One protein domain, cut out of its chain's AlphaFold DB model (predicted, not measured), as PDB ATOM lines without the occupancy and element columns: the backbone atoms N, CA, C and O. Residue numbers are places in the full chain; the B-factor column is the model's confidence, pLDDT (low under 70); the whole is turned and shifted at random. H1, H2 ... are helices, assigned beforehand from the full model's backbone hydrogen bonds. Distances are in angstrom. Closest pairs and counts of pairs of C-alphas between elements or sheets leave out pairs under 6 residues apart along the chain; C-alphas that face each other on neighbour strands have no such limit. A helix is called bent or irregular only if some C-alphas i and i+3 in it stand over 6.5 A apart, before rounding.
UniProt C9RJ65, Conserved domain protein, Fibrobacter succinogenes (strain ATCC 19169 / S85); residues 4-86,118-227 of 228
ATOM      1  N   ARG A   4      27.174  -6.272 -41.237       85.25
ATOM      2  CA  ARG A   4      26.853  -5.450 -42.419       85.25
ATOM      3  C   ARG A   4      26.300  -6.274 -43.584       85.25
ATOM      4  O   ARG A   4      25.404  -5.810 -44.277       85.25
ATOM      5  N   ASP A   5      26.722  -7.523 -43.737       84.88
ATOM      6  CA  ASP A   5      26.225  -8.388 -44.812       84.88
ATOM      7  C   ASP A   5      24.720  -8.687 -44.637       84.88
ATOM      8  O   ASP A   5      24.010  -8.984 -45.604       84.88
ATOM      9  N   TYR A   6      24.194  -8.563 -43.411       86.00
ATOM     10  CA  TYR A   6      22.772  -8.739 -43.120       86.00
ATOM     11  C   TYR A   6      21.923  -7.587 -43.659       86.00
ATOM     12  O   TYR A   6      20.835  -7.842 -44.172       86.00
ATOM     13  N   ILE A   7      22.395  -6.332 -43.623       87.38
ATOM     14  CA  ILE A   7      21.594  -5.221 -44.164       87.38
ATOM     15  C   ILE A   7      21.477  -5.305 -45.689       87.38
ATOM     16  O   ILE A   7      20.409  -5.027 -46.244       87.38
ATOM     17  N   ASP A   8      22.533  -5.772 -46.357       87.56
ATOM     18  CA  ASP A   8      22.524  -6.011 -47.799       87.56
ATOM     19  C   ASP A   8      21.607  -7.183 -48.156       87.56
ATOM     20  O   ASP A   8      20.835  -7.111 -49.113       87.56
ATOM     21  N   THR A   9      21.633  -8.248 -47.351       86.31
ATOM     22  CA  THR A   9      20.750  -9.410 -47.521       86.31
ATOM     23  C   THR A   9      19.280  -9.030 -47.338       86.31
ATOM     24  O   THR A   9      18.456  -9.329 -48.205       86.31
ATOM     25  N   ALA A  10      18.957  -8.274 -46.283       90.19
ATOM     26  CA  ALA A  10      17.623  -7.719 -46.064       90.19
ATOM     27  C   ALA A  10      17.161  -6.879 -47.263       90.19
ATOM     28  O   ALA A  10      16.017  -6.997 -47.702       90.19
ATOM     29  N   GLN A  11      18.052  -6.055 -47.826       90.25
ATOM     30  CA  GLN A  11      17.727  -5.236 -48.988       90.25
ATOM     31  C   GLN A  11      17.444  -6.073 -50.238       90.25
ATOM     32  O   GLN A  11      16.477  -5.782 -50.943       90.25
ATOM     33  N   ARG A  12      18.251  -7.103 -50.517       88.75
ATOM     34  CA  ARG A  12      18.029  -7.989 -51.668       88.75
ATOM     35  C   ARG A  12      16.680  -8.700 -51.568       88.75
ATOM     36  O   ARG A  12      15.901  -8.640 -52.513       88.75
ATOM     37  N   HIS A  13      16.359  -9.287 -50.415       90.38
ATOM     38  CA  HIS A  13      15.066  -9.952 -50.212       90.38
ATOM     39  C   HIS A  13      13.886  -8.991 -50.306       90.38
ATOM     40  O   HIS A  13      12.851  -9.345 -50.865       90.38
ATOM     41  N   LEU A  14      14.039  -7.760 -49.814       92.31
ATOM     42  CA  LEU A  14      12.985  -6.759 -49.911       92.31
ATOM     43  C   LEU A  14      12.694  -6.374 -51.365       92.31
ATOM     44  O   LEU A  14      11.528  -6.300 -51.745       92.31
ATOM     45  N   ILE A  15      13.738  -6.203 -52.186       89.31
ATOM     46  CA  ILE A  15      13.593  -5.991 -53.633       89.31
ATOM     47  C   ILE A  15      12.862  -7.177 -54.275       89.31
ATOM     48  O   ILE A  15      11.950  -6.956 -55.073       89.31
ATOM     49  N   SER A  16      13.217  -8.417 -53.915       90.12
ATOM     50  CA  SER A  16      12.537  -9.618 -54.418       90.12
ATOM     51  C   SER A  16      11.050  -9.620 -54.059       90.12
ATOM     52  O   SER A  16      10.221  -9.798 -54.948       90.12
ATOM     53  N   CYS A  17      10.688  -9.355 -52.799       93.00
ATOM     54  CA  CYS A  17       9.286  -9.262 -52.381       93.00
ATOM     55  C   CYS A  17       8.525  -8.187 -53.171       93.00
ATOM     56  O   CYS A  17       7.418  -8.425 -53.647       93.00
ATOM     57  N   GLU A  18       9.123  -7.008 -53.353       89.81
ATOM     58  CA  GLU A  18       8.512  -5.924 -54.126       89.81
ATOM     59  C   GLU A  18       8.362  -6.260 -55.610       89.81
ATOM     60  O   GLU A  18       7.424  -5.782 -56.247       89.81
ATOM     61  N   ALA A  19       9.294  -7.018 -56.188       88.62
ATOM     62  CA  ALA A  19       9.183  -7.495 -57.560       88.62
ATOM     63  C   ALA A  19       8.021  -8.489 -57.681       88.62
ATOM     64  O   ALA A  19       7.122  -8.257 -58.483       88.62
ATOM     65  N   ILE A  20       7.978  -9.499 -56.806       88.81
ATOM     66  CA  ILE A  20       6.915 -10.513 -56.738       88.81
ATOM     67  C   ILE A  20       5.532  -9.849 -56.629       88.81
ATOM     68  O   ILE A  20       4.646 -10.124 -57.435       88.81
ATOM     69  N   CYS A  21       5.349  -8.915 -55.689       89.50
ATOM     70  CA  CYS A  21       4.074  -8.213 -55.516       89.50
ATOM     71  C   CYS A  21       3.665  -7.370 -56.737       89.50
ATOM     72  O   CYS A  21       2.472  -7.168 -56.950       89.50
ATOM     73  N   ARG A  22       4.625  -6.865 -57.523       88.12
ATOM     74  CA  ARG A  22       4.354  -6.058 -58.725       88.12
ATOM     75  C   ARG A  22       4.034  -6.897 -59.956       88.12
ATOM     76  O   ARG A  22       3.276  -6.437 -60.799       88.12
ATOM     77  N   THR A  23       4.638  -8.075 -60.087       87.12
ATOM     78  CA  THR A  23       4.524  -8.901 -61.298       87.12
ATOM     79  C   THR A  23       3.364  -9.886 -61.248       87.12
ATOM     80  O   THR A  23       2.937 -10.371 -62.290       87.12
ATOM     81  N   ILE A  24       2.870 -10.221 -60.054       88.50
ATOM     82  CA  ILE A  24       1.836 -11.243 -59.890       88.50
ATOM     83  C   ILE A  24       0.443 -10.677 -60.144       88.50
ATOM     84  O   ILE A  24      -0.031  -9.768 -59.460       88.50
ATOM     85  N   GLU A  25      -0.257 -11.308 -61.080       91.50
ATOM     86  CA  GLU A  25      -1.669 -11.071 -61.353       91.50
ATOM     87  C   GLU A  25      -2.531 -11.954 -60.442       91.50
ATOM     88  O   GLU A  25      -3.037 -12.997 -60.851       91.50
ATOM     89  N   TRP A  26      -2.695 -11.530 -59.186       88.94
ATOM     90  CA  TRP A  26      -3.396 -12.297 -58.145       88.94
ATOM     91  C   TRP A  26      -4.772 -12.818 -58.578       88.94
ATOM     92  O   TRP A  26      -5.146 -13.926 -58.204       88.94
ATOM     93  N   ASP A  27      -5.518 -12.066 -59.382       91.62
ATOM     94  CA  ASP A  27      -6.863 -12.457 -59.821       91.62
ATOM     95  C   ASP A  27      -6.857 -13.612 -60.834       91.62
ATOM     96  O   ASP A  27      -7.866 -14.300 -60.978       91.62
ATOM     97  N   LYS A  28      -5.721 -13.858 -61.499       92.75
ATOM     98  CA  LYS A  28      -5.552 -14.955 -62.461       92.75
ATOM     99  C   LYS A  28      -4.938 -16.213 -61.847       92.75
ATOM    100  O   LYS A  28      -4.995 -17.269 -62.466       92.75
ATOM    101  N   CYS A  29      -4.374 -16.118 -60.643       91.06
ATOM    102  CA  CYS A  29      -3.790 -17.261 -59.951       91.06
ATOM    103  C   CYS A  29      -4.869 -18.183 -59.359       91.06
ATOM    104  O   CYS A  29      -5.822 -17.732 -58.709       91.06
ATOM    105  N   SER A  30      -4.648 -19.486 -59.501       94.00
ATOM    106  CA  SER A  30      -5.330 -20.528 -58.734       94.00
ATOM    107  C   SER A  30      -5.058 -20.389 -57.230       94.00
ATOM    108  O   SER A  30      -4.146 -19.681 -56.792       94.00
ATOM    109  N   ASN A  31      -5.853 -21.075 -56.408       90.62
ATOM    110  CA  ASN A  31      -5.661 -21.052 -54.958       90.62
ATOM    111  C   ASN A  31      -4.338 -21.710 -54.547       90.62
ATOM    112  O   ASN A  31      -3.670 -21.202 -53.647       90.62
ATOM    113  N   GLU A  32      -3.929 -22.798 -55.207       90.19
ATOM    114  CA  GLU A  32      -2.613 -23.396 -54.987       90.19
ATOM    115  C   GLU A  32      -1.481 -22.410 -55.301       90.19
ATOM    116  O   GLU A  32      -0.605 -22.214 -54.459       90.19
ATOM    117  N   GLU A  33      -1.521 -21.732 -56.451       90.75
ATOM    118  CA  GLU A  33      -0.488 -20.754 -56.828       90.75
ATOM    119  C   GLU A  33      -0.408 -19.604 -55.823       90.75
ATOM    120  O   GLU A  33       0.681 -19.262 -55.361       90.75
ATOM    121  N   LYS A  34      -1.560 -19.049 -55.418       91.19
ATOM    122  CA  LYS A  34      -1.624 -18.005 -54.383       91.19
ATOM    123  C   LYS A  34      -0.953 -18.459 -53.094       91.19
ATOM    124  O   LYS A  34      -0.181 -17.701 -52.514       91.19
ATOM    125  N   ASN A  35      -1.224 -19.686 -52.654       90.38
ATOM    126  CA  ASN A  35      -0.646 -20.228 -51.430       90.38
ATOM    127  C   ASN A  35       0.875 -20.381 -51.529       90.38
ATOM    128  O   ASN A  35       1.574 -20.021 -50.586       90.38
ATOM    129  N   GLU A  36       1.398 -20.871 -52.653       89.88
ATOM    130  CA  GLU A  36       2.849 -20.992 -52.850       89.88
ATOM    131  C   GLU A  36       3.535 -19.620 -52.897       89.88
ATOM    132  O   GLU A  36       4.539 -19.410 -52.217       89.88
ATOM    133  N   ILE A  37       2.939 -18.641 -53.584       91.06
ATOM    134  CA  ILE A  37       3.424 -17.252 -53.594       91.06
ATOM    135  C   ILE A  37       3.445 -16.672 -52.174       91.06
ATOM    136  O   ILE A  37       4.423 -16.042 -51.766       91.06
ATOM    137  N   LEU A  38       2.371 -16.872 -51.406       92.75
ATOM    138  CA  LEU A  38       2.267 -16.380 -50.034       92.75
ATOM    139  C   LEU A  38       3.318 -17.024 -49.127       92.75
ATOM    140  O   LEU A  38       3.942 -16.314 -48.339       92.75
ATOM    141  N   LYS A  39       3.566 -18.332 -49.263       89.56
ATOM    142  CA  LYS A  39       4.640 -19.029 -48.538       89.56
ATOM    143  C   LYS A  39       6.012 -18.463 -48.882       89.56
ATOM    144  O   LYS A  39       6.795 -18.226 -47.967       89.56
ATOM    145  N   ASP A  40       6.295 -18.221 -50.160       89.19
ATOM    146  CA  ASP A  40       7.578 -17.670 -50.603       89.19
ATOM    147  C   ASP A  40       7.786 -16.239 -50.089       89.19
ATOM    148  O   ASP A  40       8.839 -15.926 -49.527       89.19
ATOM    149  N   LEU A  41       6.767 -15.381 -50.187       92.62
ATOM    150  CA  LEU A  41       6.813 -14.035 -49.612       92.62
ATOM    151  C   LEU A  41       6.998 -14.085 -48.092       92.62
ATOM    152  O   LEU A  41       7.832 -13.362 -47.551       92.62
ATOM    153  N   PHE A  42       6.266 -14.953 -47.394       91.62
ATOM    154  CA  PHE A  42       6.384 -15.101 -45.947       91.62
ATOM    155  C   PHE A  42       7.768 -15.594 -45.524       91.62
ATOM    156  O   PHE A  42       8.384 -15.016 -44.625       91.62
ATOM    157  N   TYR A  43       8.303 -16.587 -46.235       88.56
ATOM    158  CA  TYR A  43       9.664 -17.079 -46.068       88.56
ATOM    159  C   TYR A  43      10.678 -15.936 -46.189       88.56
ATOM    160  O   TYR A  43      11.439 -15.701 -45.249       88.56
ATOM    161  N   LEU A  44      10.622 -15.156 -47.275       90.44
ATOM    162  CA  LEU A  44      11.505 -14.007 -47.494       90.44
ATOM    163  C   LEU A  44      11.342 -12.923 -46.420       90.44
ATOM    164  O   LEU A  44      12.340 -12.396 -45.930       90.44
ATOM    165  N   THR A  45      10.110 -12.594 -46.019       91.06
ATOM    166  CA  THR A  45       9.885 -11.550 -45.008       91.06
ATOM    167  C   THR A  45      10.493 -11.886 -43.655       91.06
ATOM    168  O   THR A  45      11.053 -10.989 -43.028       91.06
ATOM    169  N   GLY A  46      10.481 -13.144 -43.215       87.94
ATOM    170  CA  GLY A  46      11.164 -13.477 -41.966       87.94
ATOM    171  C   GLY A  46      12.683 -13.378 -42.063       87.94
ATOM    172  O   GLY A  46      13.277 -12.839 -41.135       87.94
ATOM    173  N   TYR A  47      13.310 -13.723 -43.200       86.81
ATOM    174  CA  TYR A  47      14.744 -13.437 -43.394       86.81
ATOM    175  C   TYR A  47      15.054 -11.944 -43.353       86.81
ATOM    176  O   TYR A  47      16.088 -11.543 -42.823       86.81
ATOM    177  N   ILE A  48      14.168 -11.102 -43.892       89.69
ATOM    178  CA  ILE A  48      14.331  -9.647 -43.809       89.69
ATOM    179  C   ILE A  48      14.273  -9.197 -42.346       89.69
ATOM    180  O   ILE A  48      15.148  -8.454 -41.905       89.69
ATOM    181  N   LEU A  49      13.270  -9.647 -41.590       86.00
ATOM    182  CA  LEU A  49      13.102  -9.282 -40.180       86.00
ATOM    183  C   LEU A  49      14.279  -9.764 -39.325       86.00
ATOM    184  O   LEU A  49      14.819  -8.993 -38.530       86.00
ATOM    185  N   GLU A  50      14.715 -11.001 -39.526       82.94
ATOM    186  CA  GLU A  50      15.900 -11.582 -38.903       82.94
ATOM    187  C   GLU A  50      17.149 -10.743 -39.197       82.94
ATOM    188  O   GLU A  50      17.843 -10.304 -38.278       82.94
ATOM    189  N   ALA A  51      17.405 -10.447 -40.471       86.31
ATOM    190  CA  ALA A  51      18.600  -9.728 -40.876       86.31
ATOM    191  C   ALA A  51      18.628  -8.280 -40.370       86.31
ATOM    192  O   ALA A  51      19.656  -7.808 -39.878       86.31
ATOM    193  N   LEU A  52      17.484  -7.590 -40.405       86.31
ATOM    194  CA  LEU A  52      17.342  -6.261 -39.812       86.31
ATOM    195  C   LEU A  52      17.556  -6.285 -38.295       86.31
ATOM    196  O   LEU A  52      18.153  -5.352 -37.753       86.31
ATOM    197  N   THR A  53      17.108  -7.342 -37.615       80.25
ATOM    198  CA  THR A  53      17.286  -7.510 -36.165       80.25
ATOM    199  C   THR A  53      18.756  -7.692 -35.818       80.25
ATOM    200  O   THR A  53      19.279  -6.966 -34.974       80.25
ATOM    201  N   ILE A  54      19.444  -8.600 -36.511       80.88
ATOM    202  CA  ILE A  54      20.863  -8.897 -36.282       80.88
ATOM    203  C   ILE A  54      21.714  -7.661 -36.533       80.88
ATOM    204  O   ILE A  54      22.472  -7.253 -35.655       80.88
ATOM    205  N   TYR A  55      21.538  -7.015 -37.688       85.75
ATOM    206  CA  TYR A  55      22.250  -5.777 -37.989       85.75
ATOM    207  C   TYR A  55      22.029  -4.737 -36.888       85.75
ATOM    208  O   TYR A  55      22.982  -4.134 -36.403       85.75
ATOM    209  N   THR A  56      20.775  -4.546 -36.468       81.38
ATOM    210  CA  THR A  56      20.419  -3.544 -35.460       81.38
ATOM    211  C   THR A  56      21.119  -3.793 -34.131       81.38
ATOM    212  O   THR A  56      21.727  -2.873 -33.586       81.38
ATOM    213  N   VAL A  57      21.024  -5.020 -33.615       79.00
ATOM    214  CA  VAL A  57      21.599  -5.406 -32.322       79.00
ATOM    215  C   VAL A  57      23.112  -5.210 -32.344       79.00
ATOM    216  O   VAL A  57      23.666  -4.520 -31.494       79.00
ATOM    217  N   TYR A  58      23.785  -5.735 -33.365       82.62
ATOM    218  CA  TYR A  58      25.242  -5.671 -33.455       82.62
ATOM    219  C   TYR A  58      25.760  -4.255 -33.717       82.62
ATOM    220  O   TYR A  58      26.736  -3.832 -33.097       82.62
ATOM    221  N   SER A  59      25.082  -3.490 -34.576       84.94
ATOM    222  CA  SER A  59      25.451  -2.103 -34.861       84.94
ATOM    223  C   SER A  59      25.283  -1.210 -33.630       84.94
ATOM    224  O   SER A  59      26.172  -0.414 -33.334       84.94
ATOM    225  N   ARG A  60      24.165  -1.331 -32.899       80.62
ATOM    226  CA  ARG A  60      23.902  -0.510 -31.702       80.62
ATOM    227  C   ARG A  60      24.702  -0.946 -30.482       80.62
ATOM    228  O   ARG A  60      25.069  -0.102 -29.678       80.62
ATOM    229  N   GLY A  61      25.025  -2.231 -30.369       78.50
ATOM    230  CA  GLY A  61      25.958  -2.725 -29.358       78.50
ATOM    231  C   GLY A  61      27.425  -2.422 -29.667       78.50
ATOM    232  O   GLY A  61      28.298  -2.933 -28.974       78.50
ATOM    233  N   HIS A  62      27.710  -1.617 -30.699       84.06
ATOM    234  CA  HIS A  62      29.060  -1.229 -31.107       84.06
ATOM    235  C   HIS A  62      29.994  -2.427 -31.344       84.06
ATOM    236  O   HIS A  62      31.191  -2.371 -31.046       84.06
ATOM    237  N   PHE A  63      29.456  -3.519 -31.898       85.06
ATOM    238  CA  PHE A  63      30.264  -4.666 -32.289       85.06
ATOM    239  C   PHE A  63      31.290  -4.257 -33.351       85.06
ATOM    240  O   PHE A  63      31.017  -3.419 -34.215       85.06
ATOM    241  N   ASN A  64      32.473  -4.869 -33.321       85.19
ATOM    242  CA  ASN A  64      33.516  -4.566 -34.293       85.19
ATOM    243  C   ASN A  64      33.052  -4.951 -35.717       85.19
ATOM    244  O   ASN A  64      32.887  -6.139 -35.993       85.19
ATOM    245  N   PRO A  65      32.903  -3.993 -36.655       84.31
ATOM    246  CA  PRO A  65      32.362  -4.262 -37.992       84.31
ATOM    247  C   PRO A  65      33.249  -5.149 -38.866       84.31
ATOM    248  O   PRO A  65      32.785  -5.649 -39.890       84.31
ATOM    249  N   ASN A  66      34.511  -5.344 -38.483       84.75
ATOM    250  CA  ASN A  66      35.450  -6.180 -39.221       84.75
ATOM    251  C   ASN A  66      35.444  -7.642 -38.760       84.75
ATOM    252  O   ASN A  66      35.961  -8.484 -39.498       84.75
ATOM    253  N   LYS A  67      34.874  -7.935 -37.583       82.00
ATOM    254  CA  LYS A  67      34.790  -9.292 -37.034       82.00
ATOM    255  C   LYS A  67      33.611 -10.061 -37.613       82.00
ATOM    256  O   LYS A  67      32.575  -9.482 -37.953       82.00
ATOM    257  N   ASP A  68      33.777 -11.373 -37.684       81.19
ATOM    258  CA  ASP A  68      32.660 -12.274 -37.914       81.19
ATOM    259  C   ASP A  68      31.739 -12.274 -36.688       81.19
ATOM    260  O   ASP A  68      32.219 -12.350 -35.557       81.19
ATOM    261  N   ILE A  69      30.420 -12.202 -36.880       75.31
ATOM    262  CA  ILE A  69      29.487 -12.287 -35.746       75.31
ATOM    263  C   ILE A  69      29.485 -13.676 -35.093       75.31
ATOM    264  O   ILE A  69      28.967 -13.829 -33.988       75.31
ATOM    265  N   THR A  70      30.056 -14.683 -35.768       71.25
ATOM    266  CA  THR A  70      30.275 -16.024 -35.214       71.25
ATOM    267  C   THR A  70      31.428 -16.063 -34.212       71.25
ATOM    268  O   THR A  70      31.552 -17.025 -33.456       71.25
ATOM    269  N   GLU A  71      32.304 -15.056 -34.206       71.69
ATOM    270  CA  GLU A  71      33.384 -14.951 -33.231       71.69
ATOM    271  C   GLU A  71      32.844 -14.436 -31.893       71.69
ATOM    272  O   GLU A  71      32.164 -13.409 -31.830       71.69
ATOM    273  N   LEU A  72      33.196 -15.113 -30.794       71.69
ATOM    274  CA  LEU A  72      32.888 -14.607 -29.459       71.69
ATOM    275  C   LEU A  72      33.608 -13.277 -29.227       71.69
ATOM    276  O   LEU A  72      34.838 -13.222 -29.179       71.69
ATOM    277  N   ASP A  73      32.834 -12.243 -28.927       73.56
ATOM    278  CA  ASP A  73      33.345 -11.010 -28.352       73.56
ATOM    279  C   ASP A  73      32.905 -10.909 -26.886       73.56
ATOM    280  O   ASP A  73      31.784 -10.522 -26.570       73.56
ATOM    281  N   ILE A  74      33.809 -11.293 -25.974       75.19
ATOM    282  CA  ILE A  74      33.546 -11.326 -24.524       75.19
ATOM    283  C   ILE A  74      33.069  -9.967 -24.014       75.19
ATOM    284  O   ILE A  74      32.228  -9.919 -23.119       75.19
ATOM    285  N   LYS A  75      33.629  -8.873 -24.543       75.75
ATOM    286  CA  LYS A  75      33.271  -7.527 -24.103       75.75
ATOM    287  C   LYS A  75      31.851  -7.207 -24.555       75.75
ATOM    288  O   LYS A  75      31.018  -6.908 -23.713       75.75
ATOM    289  N   PHE A  76      31.560  -7.387 -25.842       78.38
ATOM    290  CA  PHE A  76      30.211  -7.204 -26.372       78.38
ATOM    291  C   PHE A  76      29.180  -8.055 -25.622       78.38
ATOM    292  O   PHE A  76      28.172  -7.524 -25.173       78.38
ATOM    293  N   THR A  77      29.428  -9.352 -25.424       74.94
ATOM    294  CA  THR A  77      28.489 -10.243 -24.724       74.94
ATOM    295  C   THR A  77      28.298  -9.854 -23.259       74.94
ATOM    296  O   THR A  77      27.191  -9.972 -22.742       74.94
ATOM    297  N   LYS A  78      29.337  -9.365 -22.571       69.56
ATOM    298  CA  LYS A  78      29.192  -8.838 -21.204       69.56
ATOM    299  C   LYS A  78      28.382  -7.545 -21.166       69.56
ATOM    300  O   LYS A  78      27.558  -7.401 -20.273       69.56
ATOM    301  N   ASP A  79      28.622  -6.649 -22.118       70.88
ATOM    302  CA  ASP A  79      28.012  -5.317 -22.157       70.88
ATOM    303  C   ASP A  79      26.553  -5.366 -22.644       70.88
ATOM    304  O   ASP A  79      25.737  -4.534 -22.257       70.88
ATOM    305  N   THR A  80      26.222  -6.334 -23.503       68.75
ATOM    306  CA  THR A  80      24.929  -6.410 -24.205       68.75
ATOM    307  C   THR A  80      24.085  -7.629 -23.850       68.75
ATOM    308  O   THR A  80      22.933  -7.697 -24.268       68.75
ATOM    309  N   HIS A  81      24.666  -8.623 -23.170       68.31
ATOM    310  CA  HIS A  81      24.056  -9.932 -22.896       68.31
ATOM    311  C   HIS A  81      23.590 -10.706 -24.142       68.31
ATOM    312  O   HIS A  81      22.854 -11.691 -24.045       68.31
ATOM    313  N   VAL A  82      24.077 -10.318 -25.323       69.62
ATOM    314  CA  VAL A  82      23.837 -11.025 -26.579       69.62
ATOM    315  C   VAL A  82      25.024 -11.947 -26.877       69.62
ATOM    316  O   VAL A  82      26.160 -11.501 -27.049       69.62
ATOM    317  N   ASP A  83      24.749 -13.251 -26.962       64.88
ATOM    318  CA  ASP A  83      25.622 -14.252 -27.588       64.88
ATOM    319  C   ASP A  83      24.805 -15.026 -28.631       64.88
ATOM    320  O   ASP A  83      23.786 -15.650 -28.324       64.88
ATOM    321  N   TYR A  84      25.241 -14.941 -29.884       60.53
ATOM    322  CA  TYR A  84      24.575 -15.529 -31.045       60.53
ATOM    323  C   TYR A  84      24.708 -17.050 -31.102       60.53
ATOM    324  O   TYR A  84      23.829 -17.726 -31.635       60.53
ATOM    325  N   TYR A  85      25.761 -17.596 -30.489       56.12
ATOM    326  CA  TYR A  85      25.992 -19.031 -30.382       56.12
ATOM    327  C   TYR A  85      26.063 -19.431 -28.910       56.12
ATOM    328  O   TYR A  85      27.092 -19.887 -28.413       56.12
ATOM    329  N   ASN A  86      24.917 -19.365 -28.226       41.88
ATOM    330  CA  ASN A  86      24.762 -19.939 -26.882       41.88
ATOM    331  C   ASN A  86      24.847 -21.488 -26.862       41.88
ATOM    332  O   ASN A  86      24.598 -22.138 -25.854       41.88
ATOM    333  N   ASN A 118       5.903 -21.104 -65.591       42.25
ATOM    334  CA  ASN A 118       7.210 -21.719 -65.367       42.25
ATOM    335  C   ASN A 118       8.351 -20.867 -65.883       42.25
ATOM    336  O   ASN A 118       9.388 -20.859 -65.244       42.25
ATOM    337  N   LYS A 119       8.180 -20.132 -66.983       45.09
ATOM    338  CA  LYS A 119       9.215 -19.230 -67.488       45.09
ATOM    339  C   LYS A 119       9.440 -18.052 -66.541       45.09
ATOM    340  O   LYS A 119      10.583 -17.743 -66.230       45.09
ATOM    341  N   ASN A 120       8.372 -17.462 -66.002       46.09
ATOM    342  CA  ASN A 120       8.482 -16.410 -64.984       46.09
ATOM    343  C   ASN A 120       9.031 -16.952 -63.654       46.09
ATOM    344  O   ASN A 120       9.824 -16.286 -62.995       46.09
ATOM    345  N   LEU A 121       8.647 -18.172 -63.269       42.56
ATOM    346  CA  LEU A 121       9.155 -18.862 -62.084       42.56
ATOM    347  C   LEU A 121      10.608 -19.320 -62.268       42.56
ATOM    348  O   LEU A 121      11.371 -19.296 -61.312       42.56
ATOM    349  N   GLU A 122      11.023 -19.713 -63.471       47.62
ATOM    350  CA  GLU A 122      12.406 -20.028 -63.834       47.62
ATOM    351  C   GLU A 122      13.249 -18.768 -63.888       47.62
ATOM    352  O   GLU A 122      14.353 -18.797 -63.369       47.62
ATOM    353  N   GLU A 123      12.749 -17.661 -64.436       50.03
ATOM    354  CA  GLU A 123      13.435 -16.370 -64.408       50.03
ATOM    355  C   GLU A 123      13.547 -15.830 -62.981       50.03
ATOM    356  O   GLU A 123      14.612 -15.355 -62.603       50.03
ATOM    357  N   LEU A 124      12.514 -15.985 -62.147       42.97
ATOM    358  CA  LEU A 124      12.565 -15.653 -60.724       42.97
ATOM    359  C   LEU A 124      13.523 -16.581 -59.969       42.97
ATOM    360  O   LEU A 124      14.340 -16.104 -59.193       42.97
ATOM    361  N   ASN A 125      13.479 -17.894 -60.210       43.72
ATOM    362  CA  ASN A 125      14.400 -18.860 -59.609       43.72
ATOM    363  C   ASN A 125      15.836 -18.650 -60.088       43.72
ATOM    364  O   ASN A 125      16.768 -18.847 -59.317       43.72
ATOM    365  N   LYS A 126      16.027 -18.244 -61.342       48.47
ATOM    366  CA  LYS A 126      17.311 -17.862 -61.922       48.47
ATOM    367  C   LYS A 126      17.802 -16.576 -61.278       48.47
ATOM    368  O   LYS A 126      18.919 -16.571 -60.791       48.47
ATOM    369  N   LEU A 127      16.951 -15.562 -61.126       44.47
ATOM    370  CA  LEU A 127      17.264 -14.338 -60.392       44.47
ATOM    371  C   LEU A 127      17.615 -14.650 -58.929       44.47
ATOM    372  O   LEU A 127      18.597 -14.130 -58.418       44.47
ATOM    373  N   ILE A 128      16.881 -15.543 -58.263       40.22
ATOM    374  CA  ILE A 128      17.139 -16.023 -56.892       40.22
ATOM    375  C   ILE A 128      18.483 -16.769 -56.794       40.22
ATOM    376  O   ILE A 128      19.231 -16.568 -55.835       40.22
ATOM    377  N   ARG A 129      18.807 -17.614 -57.782       39.91
ATOM    378  CA  ARG A 129      20.072 -18.367 -57.855       39.91
ATOM    379  C   ARG A 129      21.259 -17.455 -58.176       39.91
ATOM    380  O   ARG A 129      22.299 -17.578 -57.542       39.91
ATOM    381  N   GLU A 130      21.093 -16.525 -59.112       39.00
ATOM    382  CA  GLU A 130      22.109 -15.563 -59.558       39.00
ATOM    383  C   GLU A 130      22.340 -14.442 -58.532       39.00
ATOM    384  O   GLU A 130      23.438 -13.899 -58.450       39.00
ATOM    385  N   THR A 131      21.352 -14.133 -57.685       38.03
ATOM    386  CA  THR A 131      21.503 -13.184 -56.563       38.03
ATOM    387  C   THR A 131      22.028 -13.821 -55.279       38.03
ATOM    388  O   THR A 131      22.123 -13.123 -54.269       38.03
ATOM    389  N   THR A 132      22.407 -15.106 -55.310       33.16
ATOM    390  CA  THR A 132      22.875 -15.893 -54.154       33.16
ATOM    391  C   THR A 132      22.091 -15.529 -52.890       33.16
ATOM    392  O   THR A 132      22.593 -14.879 -51.968       33.16
ATOM    393  N   ILE A 133      20.809 -15.907 -52.855       37.75
ATOM    394  CA  ILE A 133      20.066 -15.974 -51.596       37.75
ATOM    395  C   ILE A 133      20.742 -17.064 -50.766       37.75
ATOM    396  O   ILE A 133      20.373 -18.230 -50.852       37.75
ATOM    397  N   TYR A 134      21.776 -16.707 -50.007       33.31
ATOM    398  CA  TYR A 134      22.175 -17.520 -48.873       33.31
ATOM    399  C   TYR A 134      21.009 -17.418 -47.898       33.31
ATOM    400  O   TYR A 134      20.791 -16.330 -47.353       33.31
ATOM    401  N   PRO A 135      20.209 -18.482 -47.707       38.28
ATOM    402  CA  PRO A 135      19.317 -18.473 -46.577       38.28
ATOM    403  C   PRO A 135      20.235 -18.319 -45.369       38.28
ATOM    404  O   PRO A 135      21.220 -19.048 -45.229       38.28
ATOM    405  N   ILE A 136      19.963 -17.326 -44.530       46.78
ATOM    406  CA  ILE A 136      20.668 -17.164 -43.265       46.78
ATOM    407  C   ILE A 136      20.117 -18.286 -42.362       46.78
ATOM    408  O   ILE A 136      19.271 -18.083 -41.504       46.78
ATOM    409  N   GLN A 137      20.426 -19.539 -42.701       43.31
ATOM    410  CA  GLN A 137      19.859 -20.729 -42.084       43.31
ATOM    411  C   GLN A 137      20.365 -20.821 -40.646       43.31
ATOM    412  O   GLN A 137      21.557 -20.657 -40.399       43.31
ATOM    413  N   SER A 138      19.448 -21.154 -39.733       49.53
ATOM    414  CA  SER A 138      19.728 -21.565 -38.349       49.53
ATOM    415  C   SER A 138      19.879 -20.465 -37.294       49.53
ATOM    416  O   SER A 138      20.480 -20.717 -36.248       49.53
ATOM    417  N   HIS A 139      19.290 -19.281 -37.471       52.62
ATOM    418  CA  HIS A 139      19.356 -18.264 -36.417       52.62
ATOM    419  C   HIS A 139      18.120 -18.289 -35.532       52.62
ATOM    420  O   HIS A 139      16.989 -18.073 -35.965       52.62
ATOM    421  N   LYS A 140      18.349 -18.500 -34.234       56.56
ATOM    422  CA  LYS A 140      17.344 -18.304 -33.184       56.56
ATOM    423  C   LYS A 140      17.125 -16.804 -32.964       56.56
ATOM    424  O   LYS A 140      17.300 -16.310 -31.855       56.56
ATOM    425  N   PHE A 141      16.775 -16.047 -34.004       60.72
ATOM    426  CA  PHE A 141      16.617 -14.597 -33.882       60.72
ATOM    427  C   PHE A 141      15.504 -14.239 -32.892       60.72
ATOM    428  O   PHE A 141      15.623 -13.244 -32.189       60.72
ATOM    429  N   PHE A 142      14.489 -15.096 -32.732       59.44
ATOM    430  CA  PHE A 142      13.525 -14.976 -31.638       59.44
ATOM    431  C   PHE A 142      14.159 -15.067 -30.252       59.44
ATOM    432  O   PHE A 142      13.716 -14.359 -29.358       59.44
ATOM    433  N   ALA A 143      15.209 -15.867 -30.062       59.91
ATOM    434  CA  ALA A 143      15.956 -15.882 -28.808       59.91
ATOM    435  C   ALA A 143      16.737 -14.574 -28.614       59.91
ATOM    436  O   ALA A 143      16.762 -14.055 -27.506       59.91
ATOM    437  N   ILE A 144      17.300 -13.986 -29.677       60.50
ATOM    438  CA  ILE A 144      17.923 -12.649 -29.613       60.50
ATOM    439  C   ILE A 144      16.872 -11.604 -29.220       60.50
ATOM    440  O   ILE A 144      17.098 -10.801 -28.321       60.50
ATOM    441  N   ILE A 145      15.699 -11.659 -29.853       60.78
ATOM    442  CA  ILE A 145      14.556 -10.802 -29.547       60.78
ATOM    443  C   ILE A 145      14.127 -10.959 -28.084       60.78
ATOM    444  O   ILE A 145      13.994  -9.966 -27.378       60.78
ATOM    445  N   GLN A 146      13.928 -12.192 -27.617       61.53
ATOM    446  CA  GLN A 146      13.512 -12.487 -26.246       61.53
ATOM    447  C   GLN A 146      14.567 -12.062 -25.231       61.53
ATOM    448  O   GLN A 146      14.209 -11.495 -24.205       61.53
ATOM    449  N   ASN A 147      15.851 -12.282 -25.521       59.34
ATOM    450  CA  ASN A 147      16.944 -11.834 -24.666       59.34
ATOM    451  C   ASN A 147      16.925 -10.313 -24.532       59.34
ATOM    452  O   ASN A 147      16.921  -9.823 -23.412       59.34
ATOM    453  N   VAL A 148      16.797  -9.578 -25.644       58.72
ATOM    454  CA  VAL A 148      16.681  -8.113 -25.607       58.72
ATOM    455  C   VAL A 148      15.443  -7.656 -24.824       58.72
ATOM    456  O   VAL A 148      15.536  -6.740 -24.012       58.72
ATOM    457  N   LEU A 149      14.281  -8.283 -25.040       57.28
ATOM    458  CA  LEU A 149      13.039  -7.911 -24.352       57.28
ATOM    459  C   LEU A 149      13.092  -8.194 -22.846       57.28
ATOM    460  O   LEU A 149      12.588  -7.400 -22.060       57.28
ATOM    461  N   ASN A 150      13.714  -9.298 -22.434       56.91
ATOM    462  CA  ASN A 150      13.853  -9.656 -21.022       56.91
ATOM    463  C   ASN A 150      14.865  -8.765 -20.280       56.91
ATOM    464  O   ASN A 150      14.842  -8.708 -19.048       56.91
ATOM    465  N   ASP A 151      15.722  -8.051 -21.014       54.53
ATOM    466  CA  ASP A 151      16.753  -7.167 -20.467       54.53
ATOM    467  C   ASP A 151      16.294  -5.706 -20.292       54.53
ATOM    468  O   ASP A 151      17.002  -4.885 -19.704       54.53
ATOM    469  N   SER A 152      15.064  -5.363 -20.708       49.97
ATOM    470  CA  SER A 152      14.508  -4.000 -20.604       49.97
ATOM    471  C   SER A 152      14.417  -3.455 -19.168       49.97
ATOM    472  O   SER A 152      14.135  -2.276 -18.973       49.97
ATOM    473  N   ASN A 153      14.668  -4.293 -18.159       47.22
ATOM    474  CA  ASN A 153      14.655  -3.939 -16.741       47.22
ATOM    475  C   ASN A 153      16.030  -3.523 -16.174       47.22
ATOM    476  O   ASN A 153      16.116  -3.247 -14.979       47.22
ATOM    477  N   LYS A 154      17.109  -3.482 -16.975       48.25
ATOM    478  CA  LYS A 154      18.484  -3.280 -16.463       48.25
ATOM    479  C   LYS A 154      19.320  -2.212 -17.189       48.25
ATOM    480  O   LYS A 154      20.529  -2.356 -17.319       48.25
ATOM    481  N   GLY A 155      18.704  -1.111 -17.628       49.31
ATOM    482  CA  GLY A 155      19.448   0.077 -18.088       49.31
ATOM    483  C   GLY A 155      20.340  -0.154 -19.317       49.31
ATOM    484  O   GLY A 155      21.439   0.390 -19.386       49.31
ATOM    485  N   LEU A 156      19.888  -0.980 -20.264       51.50
ATOM    486  CA  LEU A 156      20.727  -1.496 -21.342       51.50
ATOM    487  C   LEU A 156      20.608  -0.749 -22.666       51.50
ATOM    488  O   LEU A 156      19.579  -0.183 -23.032       51.50
ATOM    489  N   ILE A 157      21.701  -0.875 -23.411       57.12
ATOM    490  CA  ILE A 157      21.973  -0.478 -24.797       57.12
ATOM    491  C   ILE A 157      20.777  -0.701 -25.752       57.12
ATOM    492  O   ILE A 157      20.608   0.039 -26.726       57.12
ATOM    493  N   PHE A 158      19.904  -1.672 -25.463       57.78
ATOM    494  CA  PHE A 158      18.714  -1.987 -26.248       57.78
ATOM    495  C   PHE A 158      17.418  -1.712 -25.471       57.78
ATOM    496  O   PHE A 158      16.969  -2.520 -24.666       57.78
ATOM    497  N   SER A 159      16.770  -0.582 -25.755       58.66
ATOM    498  CA  SER A 159      15.369  -0.338 -25.395       58.66
ATOM    499  C   SER A 159      14.443  -0.708 -26.560       58.66
ATOM    500  O   SER A 159      14.877  -0.797 -27.713       58.66
ATOM    501  N   SER A 160      13.145  -0.875 -26.289       55.44
ATOM    502  CA  SER A 160      12.122  -1.021 -27.338       55.44
ATOM    503  C   SER A 160      12.125   0.161 -28.318       55.44
ATOM    504  O   SER A 160      11.839  -0.019 -29.497       55.44
ATOM    505  N   GLU A 161      12.528   1.349 -27.862       57.06
ATOM    506  CA  GLU A 161      12.725   2.547 -28.686       57.06
ATOM    507  C   GLU A 161      13.946   2.421 -29.614       57.06
ATOM    508  O   GLU A 161      13.927   2.901 -30.749       57.06
ATOM    509  N   ASN A 162      14.978   1.700 -29.170       57.44
ATOM    510  CA  ASN A 162      16.238   1.505 -29.880       57.44
ATOM    511  C   ASN A 162      16.266   0.255 -30.768       57.44
ATOM    512  O   ASN A 162      17.253   0.042 -31.458       57.44
ATOM    513  N   ILE A 163      15.224  -0.576 -30.819       63.03
ATOM    514  CA  ILE A 163      15.136  -1.666 -31.803       63.03
ATOM    515  C   ILE A 163      13.838  -1.514 -32.603       63.03
ATOM    516  O   ILE A 163      12.761  -1.808 -32.087       63.03
ATOM    517  N   PRO A 164      13.913  -1.087 -33.883       58.94
ATOM    518  CA  PRO A 164      12.737  -0.726 -34.675       58.94
ATOM    519  C   PRO A 164      11.698  -1.838 -34.849       58.94
ATOM    520  O   PRO A 164      10.533  -1.543 -35.107       58.94
ATOM    521  N   LEU A 165      12.094  -3.106 -34.714       61.88
ATOM    522  CA  LEU A 165      11.156  -4.226 -34.745       61.88
ATOM    523  C   LEU A 165      10.147  -4.162 -33.582       61.88
ATOM    524  O   LEU A 165       8.988  -4.518 -33.765       61.88
ATOM    525  N   PHE A 166      10.561  -3.655 -32.415       55.34
ATOM    526  CA  PHE A 166       9.749  -3.623 -31.194       55.34
ATOM    527  C   PHE A 166       8.981  -2.323 -30.992       55.34
ATOM    528  O   PHE A 166       7.897  -2.348 -30.420       55.34
ATOM    529  N   SER A 167       9.492  -1.189 -31.474       57.81
ATOM    530  CA  SER A 167       8.777   0.090 -31.362       57.81
ATOM    531  C   SER A 167       7.593   0.214 -32.323       57.81
ATOM    532  O   SER A 167       6.633   0.923 -32.020       57.81
ATOM    533  N   ASN A 168       7.644  -0.463 -33.477       57.06
ATOM    534  CA  ASN A 168       6.622  -0.327 -34.522       57.06
ATOM    535  C   ASN A 168       5.468  -1.327 -34.406       57.06
ATOM    536  O   ASN A 168       4.391  -1.061 -34.934       57.06
ATOM    537  N   ILE A 169       5.661  -2.451 -33.712       56.69
ATOM    538  CA  ILE A 169       4.576  -3.387 -33.409       56.69
ATOM    539  C   ILE A 169       4.046  -3.024 -32.025       56.69
ATOM    540  O   ILE A 169       4.353  -3.669 -31.024       56.69
ATOM    541  N   LYS A 170       3.273  -1.938 -31.945       53.06
ATOM    542  CA  LYS A 170       2.494  -1.679 -30.734       53.06
ATOM    543  C   LYS A 170       1.484  -2.813 -30.618       53.06
ATOM    544  O   LYS A 170       0.754  -3.074 -31.564       53.06
ATOM    545  N   VAL A 171       1.446  -3.502 -29.481       52.28
ATOM    546  CA  VAL A 171       0.356  -4.435 -29.175       52.28
ATOM    547  C   VAL A 171      -0.890  -3.584 -28.948       52.28
ATOM    548  O   VAL A 171      -1.189  -3.196 -27.822       52.28
ATOM    549  N   SER A 172      -1.569  -3.179 -30.021       53.88
ATOM    550  CA  SER A 172      -2.864  -2.526 -29.899       53.88
ATOM    551  C   SER A 172      -3.977  -3.574 -29.878       53.88
ATOM    552  O   SER A 172      -3.800  -4.735 -30.253       53.88
ATOM    553  N   ASN A 173      -5.174  -3.157 -29.465       59.47
ATOM    554  CA  ASN A 173      -6.372  -3.993 -29.557       59.47
ATOM    555  C   ASN A 173      -6.827  -4.244 -31.012       59.47
ATOM    556  O   ASN A 173      -7.863  -4.874 -31.217       59.47
ATOM    557  N   ASN A 174      -6.074  -3.781 -32.016       80.94
ATOM    558  CA  ASN A 174      -6.365  -3.985 -33.427       80.94
ATOM    559  C   ASN A 174      -6.153  -5.452 -33.836       80.94
ATOM    560  O   ASN A 174      -5.055  -6.003 -33.760       80.94
ATOM    561  N   GLU A 175      -7.220  -6.071 -34.336       84.12
ATOM    562  CA  GLU A 175      -7.235  -7.461 -34.790       84.12
ATOM    563  C   GLU A 175      -6.226  -7.738 -35.915       84.12
ATOM    564  O   GLU A 175      -5.618  -8.809 -35.965       84.12
ATOM    565  N   ARG A 176      -5.992  -6.764 -36.804       83.94
ATOM    566  CA  ARG A 176      -4.982  -6.898 -37.859       83.94
ATOM    567  C   ARG A 176      -3.587  -6.999 -37.255       83.94
ATOM    568  O   ARG A 176      -2.842  -7.896 -37.622       83.94
ATOM    569  N   GLU A 177      -3.246  -6.135 -36.302       81.06
ATOM    570  CA  GLU A 177      -1.922  -6.141 -35.668       81.06
ATOM    571  C   GLU A 177      -1.656  -7.439 -34.903       81.06
ATOM    572  O   GLU A 177      -0.555  -7.977 -34.997       81.06
ATOM    573  N   LYS A 178      -2.677  -8.002 -34.241       81.94
ATOM    574  CA  LYS A 178      -2.584  -9.333 -33.622       81.94
ATOM    575  C   LYS A 178      -2.240 -10.408 -34.648       81.94
ATOM    576  O   LYS A 178      -1.303 -11.165 -34.423       81.94
ATOM    577  N   LYS A 179      -2.929 -10.438 -35.797       88.62
ATOM    578  CA  LYS A 179      -2.636 -11.391 -36.885       88.62
ATOM    579  C   LYS A 179      -1.217 -11.225 -37.423       88.62
ATOM    580  O   LYS A 179      -0.524 -12.220 -37.617       88.62
ATOM    581  N   ILE A 180      -0.768  -9.987 -37.627       87.75
ATOM    582  CA  ILE A 180       0.601  -9.694 -38.073       87.75
ATOM    583  C   ILE A 180       1.627 -10.175 -37.045       87.75
ATOM    584  O   ILE A 180       2.606 -10.816 -37.418       87.75
ATOM    585  N   LEU A 181       1.395  -9.920 -35.757       81.56
ATOM    586  CA  LEU A 181       2.275 -10.392 -34.696       81.56
ATOM    587  C   LEU A 181       2.299 -11.924 -34.634       81.56
ATOM    588  O   LEU A 181       3.378 -12.502 -34.552       81.56
ATOM    589  N   THR A 182       1.143 -12.587 -34.744       84.12
ATOM    590  CA  THR A 182       1.062 -14.052 -34.825       84.12
ATOM    591  C   THR A 182       1.858 -14.590 -36.007       84.12
ATOM    592  O   THR A 182       2.616 -15.539 -35.828       84.12
ATOM    593  N   LEU A 183       1.729 -13.981 -37.191       88.06
ATOM    594  CA  LEU A 183       2.506 -14.355 -38.371       88.06
ATOM    595  C   LEU A 183       4.001 -14.221 -38.106       88.06
ATOM    596  O   LEU A 183       4.728 -15.190 -38.288       88.06
ATOM    597  N   ILE A 184       4.453 -13.064 -37.620       83.31
ATOM    598  CA  ILE A 184       5.868 -12.840 -37.315       83.31
ATOM    599  C   ILE A 184       6.354 -13.904 -36.329       83.31
ATOM    600  O   ILE A 184       7.272 -14.641 -36.660       83.31
ATOM    601  N   MET A 185       5.694 -14.059 -35.176       77.88
ATOM    602  CA  MET A 185       6.077 -15.017 -34.128       77.88
ATOM    603  C   MET A 185       6.024 -16.487 -34.560       77.88
ATOM    604  O   MET A 185       6.685 -17.320 -33.947       77.88
ATOM    605  N   SER A 186       5.238 -16.811 -35.587       80.88
ATOM    606  CA  SER A 186       5.118 -18.169 -36.131       80.88
ATOM    607  C   SER A 186       6.062 -18.423 -37.306       80.88
ATOM    608  O   SER A 186       5.983 -19.489 -37.921       80.88
ATOM    609  N   TRP A 187       6.913 -17.457 -37.665       84.50
ATOM    610  CA  TRP A 187       7.846 -17.639 -38.765       84.50
ATOM    611  C   TRP A 187       8.846 -18.750 -38.456       84.50
ATOM    612  O   TRP A 187       9.461 -18.791 -37.391       84.50
ATOM    613  N   ASP A 188       9.021 -19.635 -39.433       76.81
ATOM    614  CA  ASP A 188       9.943 -20.757 -39.378       76.81
ATOM    615  C   ASP A 188      10.424 -21.072 -40.800       76.81
ATOM    616  O   ASP A 188       9.625 -21.178 -41.734       76.81
ATOM    617  N   SER A 189      11.735 -21.246 -40.977       75.06
ATOM    618  CA  SER A 189      12.327 -21.565 -42.285       75.06
ATOM    619  C   SER A 189      11.823 -22.889 -42.890       75.06
ATOM    620  O   SER A 189      11.804 -23.047 -44.112       75.06
ATOM    621  N   SER A 190      11.359 -23.829 -42.062       73.75
ATOM    622  CA  SER A 190      10.751 -25.094 -42.486       73.75
ATOM    623  C   SER A 190       9.321 -24.935 -43.000       73.75
ATOM    624  O   SER A 190       8.788 -25.872 -43.597       73.75
ATOM    625  N   LEU A 191       8.684 -23.770 -42.816       71.31
ATOM    626  CA  LEU A 191       7.283 -23.566 -43.185       71.31
ATOM    627  C   LEU A 191       7.038 -23.750 -44.683       71.31
ATOM    628  O   LEU A 191       6.000 -24.284 -45.072       71.31
ATOM    629  N   ARG A 192       8.025 -23.401 -45.514       69.88
ATOM    630  CA  ARG A 192       7.995 -23.650 -46.961       69.88
ATOM    631  C   ARG A 192       7.816 -25.135 -47.302       69.88
ATOM    632  O   ARG A 192       7.252 -25.465 -48.337       69.88
ATOM    633  N   TYR A 193       8.257 -26.025 -46.415       70.56
ATOM    634  CA  TYR A 193       8.321 -27.469 -46.641       70.56
ATOM    635  C   TYR A 193       7.378 -28.270 -45.725       70.56
ATOM    636  O   TYR A 193       7.290 -29.489 -45.855       70.56
ATOM    637  N   SER A 194       6.673 -27.613 -44.796       78.44
ATOM    638  CA  SER A 194       5.880 -28.273 -43.756       78.44
ATOM    639  C   SER A 194       4.393 -27.948 -43.860       78.44
ATOM    640  O   SER A 194       3.936 -26.874 -43.464       78.44
ATOM    641  N   THR A 195       3.604 -28.933 -44.296       80.38
ATOM    642  CA  THR A 195       2.133 -28.855 -44.336       80.38
ATOM    643  C   THR A 195       1.531 -28.552 -42.961       80.38
ATOM    644  O   THR A 195       0.555 -27.812 -42.854       80.38
ATOM    645  N   ASN A 196       2.131 -29.081 -41.891       82.19
ATOM    646  CA  ASN A 196       1.659 -28.849 -40.525       82.19
ATOM    647  C   ASN A 196       1.855 -27.395 -40.088       82.19
ATOM    648  O   ASN A 196       0.967 -26.839 -39.448       82.19
ATOM    649  N   GLN A 197       2.987 -26.775 -40.432       79.06
ATOM    650  CA  GLN A 197       3.211 -25.359 -40.125       79.06
ATOM    651  C   GLN A 197       2.338 -24.460 -41.004       79.06
ATOM    652  O   GLN A 197       1.733 -23.517 -40.499       79.06
ATOM    653  N   TRP A 198       2.184 -24.807 -42.284       84.94
ATOM    654  CA  TRP A 198       1.274 -24.113 -43.194       84.94
ATOM    655  C   TRP A 198      -0.158 -24.052 -42.651       84.94
ATOM    656  O   TRP A 198      -0.751 -22.977 -42.576       84.94
ATOM    657  N   ASN A 199      -0.699 -25.185 -42.195       87.12
ATOM    658  CA  ASN A 199      -2.067 -25.258 -41.683       87.12
ATOM    659  C   ASN A 199      -2.336 -24.354 -40.472       87.12
ATOM    660  O   ASN A 199      -3.488 -23.996 -40.258       87.12
ATOM    661  N   LYS A 200      -1.310 -23.969 -39.703       86.88
ATOM    662  CA  LYS A 200      -1.470 -23.059 -38.557       86.88
ATOM    663  C   LYS A 200      -1.641 -21.602 -38.967       86.88
ATOM    664  O   LYS A 200      -2.224 -20.835 -38.210       86.88
ATOM    665  N   ILE A 201      -1.098 -21.215 -40.122       89.75
ATOM    666  CA  ILE A 201      -1.043 -19.809 -40.534       89.75
ATOM    667  C   ILE A 201      -1.827 -19.504 -41.808       89.75
ATOM    668  O   ILE A 201      -2.052 -18.336 -42.093       89.75
ATOM    669  N   LYS A 202      -2.252 -20.510 -42.581       90.69
ATOM    670  CA  LYS A 202      -2.887 -20.310 -43.895       90.69
ATOM    671  C   LYS A 202      -4.101 -19.375 -43.871       90.69
ATOM    672  O   LYS A 202      -4.288 -18.605 -44.800       90.69
ATOM    673  N   ASP A 203      -4.876 -19.395 -42.786       91.94
ATOM    674  CA  ASP A 203      -6.093 -18.583 -42.657       91.94
ATOM    675  C   ASP A 203      -5.786 -17.118 -42.295       91.94
ATOM    676  O   ASP A 203      -6.630 -16.235 -42.450       91.94
ATOM    677  N   ILE A 204      -4.571 -16.841 -41.810       93.94
ATOM    678  CA  ILE A 204      -4.098 -15.492 -41.470       93.94
ATOM    679  C   ILE A 204      -3.065 -14.960 -42.466       93.94
ATOM    680  O   ILE A 204      -2.912 -13.744 -42.576       93.94
ATOM    681  N   LEU A 205      -2.371 -15.821 -43.213       93.94
ATOM    682  CA  LEU A 205      -1.401 -15.423 -44.226       93.94
ATOM    683  C   LEU A 205      -2.117 -15.044 -45.525       93.94
ATOM    684  O   LEU A 205      -2.127 -15.799 -46.488       93.94
ATOM    685  N   THR A 206      -2.715 -13.857 -45.542       94.56
ATOM    686  CA  THR A 206      -3.365 -13.288 -46.729       94.56
ATOM    687  C   THR A 206      -2.440 -12.316 -47.459       94.56
ATOM    688  O   THR A 206      -1.437 -11.855 -46.902       94.56
ATOM    689  N   LYS A 207      -2.812 -11.944 -48.691       94.25
ATOM    690  CA  LYS A 207      -2.133 -10.903 -49.476       94.25
ATOM    691  C   LYS A 207      -1.992  -9.599 -48.678       94.25
ATOM    692  O   LYS A 207      -0.904  -9.048 -48.565       94.25
ATOM    693  N   GLU A 208      -3.074  -9.135 -48.063       94.00
ATOM    694  CA  GLU A 208      -3.104  -7.871 -47.322       94.00
ATOM    695  C   GLU A 208      -2.198  -7.903 -46.088       94.00
ATOM    696  O   GLU A 208      -1.646  -6.874 -45.681       94.00
ATOM    697  N   ASN A 209      -2.069  -9.071 -45.458       94.12
ATOM    698  CA  ASN A 209      -1.221  -9.237 -44.288       94.12
ATOM    699  C   ASN A 209       0.254  -9.335 -44.678       94.12
ATOM    700  O   ASN A 209       1.084  -8.694 -44.034       94.12
ATOM    701  N   ILE A 210       0.593 -10.050 -45.755       94.69
ATOM    702  CA  ILE A 210       1.986 -10.122 -46.206       94.69
ATOM    703  C   ILE A 210       2.478  -8.783 -46.769       94.69
ATOM    704  O   ILE A 210       3.589  -8.359 -46.454       94.69
ATOM    705  N   GLU A 211       1.636  -8.051 -47.506       93.88
ATOM    706  CA  GLU A 211       1.946  -6.692 -47.969       93.88
ATOM    707  C   GLU A 211       2.197  -5.747 -46.790       93.88
ATOM    708  O   GLU A 211       3.125  -4.936 -46.819       93.88
ATOM    709  N   TYR A 212       1.429  -5.895 -45.707       91.62
ATOM    710  CA  TYR A 212       1.657  -5.135 -44.482       91.62
ATOM    711  C   TYR A 212       3.004  -5.475 -43.830       91.62
ATOM    712  O   TYR A 212       3.738  -4.568 -43.440       91.62
ATOM    713  N   ILE A 213       3.378  -6.758 -43.758       92.00
ATOM    714  CA  ILE A 213       4.696  -7.175 -43.249       92.00
ATOM    715  C   ILE A 213       5.823  -6.591 -44.114       92.00
ATOM    716  O   ILE A 213       6.817  -6.104 -43.575       92.00
ATOM    717  N   ILE A 214       5.670  -6.567 -45.440       94.00
ATOM    718  CA  ILE A 214       6.645  -5.945 -46.352       94.00
ATOM    719  C   ILE A 214       6.770  -4.439 -46.069       94.00
ATOM    720  O   ILE A 214       7.883  -3.909 -46.003       94.00
ATOM    721  N   ILE A 215       5.653  -3.737 -45.841       91.06
ATOM    722  CA  ILE A 215       5.662  -2.320 -45.443       91.06
ATOM    723  C   ILE A 215       6.395  -2.133 -44.108       91.06
ATOM    724  O   ILE A 215       7.254  -1.252 -44.011       91.06
ATOM    725  N   LEU A 216       6.128  -2.982 -43.110       88.06
ATOM    726  CA  LEU A 216       6.850  -2.962 -41.835       88.06
ATOM    727  C   LEU A 216       8.355  -3.156 -42.044       88.06
ATOM    728  O   LEU A 216       9.146  -2.375 -41.517       88.06
ATOM    729  N   CYS A 217       8.764  -4.117 -42.874       90.44
ATOM    730  CA  CYS A 217      10.171  -4.335 -43.216       90.44
ATOM    731  C   CYS A 217      10.817  -3.071 -43.808       90.44
ATOM    732  O   CYS A 217      11.916  -2.686 -43.404       90.44
ATOM    733  N   LYS A 218      10.122  -2.365 -44.715       90.94
ATOM    734  CA  LYS A 218      10.591  -1.086 -45.289       90.94
ATOM    735  C   LYS A 218      10.742  -0.003 -44.225       90.94
ATOM    736  O   LYS A 218      11.716   0.750 -44.253       90.94
ATOM    737  N   MET A 219       9.778   0.102 -43.314       86.12
ATOM    738  CA  MET A 219       9.803   1.082 -42.226       86.12
ATOM    739  C   MET A 219      10.964   0.816 -41.266       86.12
ATOM    740  O   MET A 219      11.755   1.722 -41.005       86.12
ATOM    741  N   ILE A 220      11.112  -0.433 -40.817       84.38
ATOM    742  CA  ILE A 220      12.211  -0.887 -39.956       84.38
ATOM    743  C   ILE A 220      13.544  -0.591 -40.635       84.38
ATOM    744  O   ILE A 220      14.382   0.086 -40.045       84.38
ATOM    745  N   LYS A 221      13.716  -0.992 -41.901       87.38
ATOM    746  CA  LYS A 221      14.932  -0.703 -42.667       87.38
ATOM    747  C   LYS A 221      15.247   0.797 -42.677       87.38
ATOM    748  O   LYS A 221      16.365   1.181 -42.357       87.38
ATOM    749  N   LYS A 222      14.281   1.666 -42.998       85.44
ATOM    750  CA  LYS A 222      14.498   3.127 -42.999       85.44
ATOM    751  C   LYS A 222      14.963   3.655 -41.641       85.44
ATOM    752  O   LYS A 222      15.794   4.556 -41.605       85.44
ATOM    753  N   LEU A 223      14.438   3.119 -40.542       77.94
ATOM    754  CA  LEU A 223      14.854   3.503 -39.191       77.94
ATOM    755  C   LEU A 223      16.271   3.027 -38.875       77.94
ATOM    756  O   LEU A 223      17.048   3.779 -38.300       77.94
ATOM    757  N   VAL A 224      16.623   1.814 -39.296       77.38
ATOM    758  CA  VAL A 224      17.974   1.264 -39.144       77.38
ATOM    759  C   VAL A 224      19.016   2.127 -39.867       77.38
ATOM    760  O   VAL A 224      20.055   2.424 -39.291       77.38
ATOM    761  N   TYR A 225      18.710   2.613 -41.075       74.12
ATOM    762  CA  TYR A 225      19.599   3.500 -41.845       74.12
ATOM    763  C   TYR A 225      19.708   4.932 -41.302       74.12
ATOM    764  O   TYR A 225      20.648   5.631 -41.647       74.12
ATOM    765  N   LYS A 226      18.744   5.403 -40.503       65.38
ATOM    766  CA  LYS A 226      18.791   6.755 -39.915       65.38
ATOM    767  C   LYS A 226      19.652   6.837 -38.654       65.38
ATOM    768  O   LYS A 226      19.899   7.942 -38.184       65.38
ATOM    769  N   VAL A 227      20.020   5.694 -38.073       54.25
ATOM    770  CA  VAL A 227      20.680   5.613 -36.758       54.25
ATOM    771  C   VAL A 227      22.093   5.012 -36.843       54.25
ATOM    772  O   VAL A 227      22.816   5.044 -35.852       54.25
TER     773      VAL A 227
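Overview. This is residues 4 to 86 and 118 to 227 of the 228 residues of the protein "Conserved domain protein" of Fibrobacter succinogenes (strain ATCC 19169 / S85) (UniProt C9RJ65). Three long helices, H1, H2 and H10, make a bundle in which H2, the longest, lies nearest the middle; H1 folds back along it as a helical hairpin, and H10 runs beside both. Shorter helices surround this core: H5 and H8 pack on H2, H6 packs on H10, H7 crosses H10, and H9 makes a corner with H8, while H3 and H4 lie farther out and touch no helix. The printed part has 193 residues with ten named helices, H1 to H10 in order along the chain, and no named strand; the class is all helix. The whole is compact, with a radius of gyration of the C-alphas of 17.4 A, and its C-alphas span 54 by 42 by 33 A.

Along the chain. H2, residues 31 to 60, runs 42.9 A from C-alpha 31 at (-5.661, -21.052, -54.958) to C-alpha 60 at (23.902, -0.510, -31.702). H1, residues 4 to 23, is 29.4 A long and begins at C-alpha 4, (26.853, -5.450, -42.419). H10, residues 207 to 227, is 30.9 A long and ends at C-alpha 227, (20.680, 5.613, -36.758). H4, residues 118 to 130, is 17.1 A long; H7, residues 175 to 185, is 15.3 A; H5, residues 141 to 150, is 14.1 A; H9, residues 195 to 201, is 10.3 A. The shortest are H3, residues 74 to 80, 9.9 A; H8, residues 189 to 193, 8.4 A; and H6, residues 164 to 168, 6.1 A. H8 is only just irregular, with C-alphas 189 and 192 6.7 A apart.

Arrangement. H2 and H10 are the hub, touching four helices each. H1 and H2 form a hairpin and touch at a shallow tilt of 25 degrees, opposite ways; their closest C-alphas, Ala 10 and Ile 48, are 4.4 A apart. H2 touches H10 at a shallow tilt of 17 degrees, the same way, with C-alphas Leu 49 and Cys 217 closest at 6.5 A. H1 touches H10 with residues 14 to 21 alone, opposite ways, at a shallow tilt of 33 degrees, only just short of steep; the closest C-alphas, Leu 14 and Ile 214, are 7.3 A apart. H5 touches H2 at a steep tilt of 51 degrees, with C-alphas Glu 50 and Phe 141 closest at 5.9 A. H8 touches H2, with C-alphas Lys 39 and Arg 192 closest at 5.9 A. H8 and H9 touch only at the corner, with C-alphas Leu 191 and Gln 197 closest at 5.4 A. H6 touches H10, with C-alphas Pro 164 and Ile 220 closest at 5.3 A. H7 touches H10 and is only just about perpendicular to it, at 70.0 degrees; C-alphas Ile 180 and Asn 209 are closest at 6.5 A. H4 and H1 are near each other, with 8 pairs of C-alphas within 10 A. H3 and H10 are apart. Each O i to N i+4 pair is within hydrogen-bond range in H2, H3, H4, H5, H6 and H7, against 15 of 16 in H1, 16 of 17 in H10, 0 of 1 in H8 and 1 of 3 in H9; for O i to N i+3, H8 has 1 of 2 and H9 has 3 of 4.

Size, cuts and confidence. The two C-alphas farthest apart, those of Lys 28 and Lys 75, are 55.1 A apart. Residues 87 to 117 are not printed, and C-alphas 86 and 118 are 42.3 A apart across the cut. The links H2 to H3 and H5 to H6 are long, 13 residues each. The mean pLDDT of the printed part is 74.3; under 70 are residue 78, residues 80 to 86, residues 118 to 173, residue 192 and residues 226 to 227.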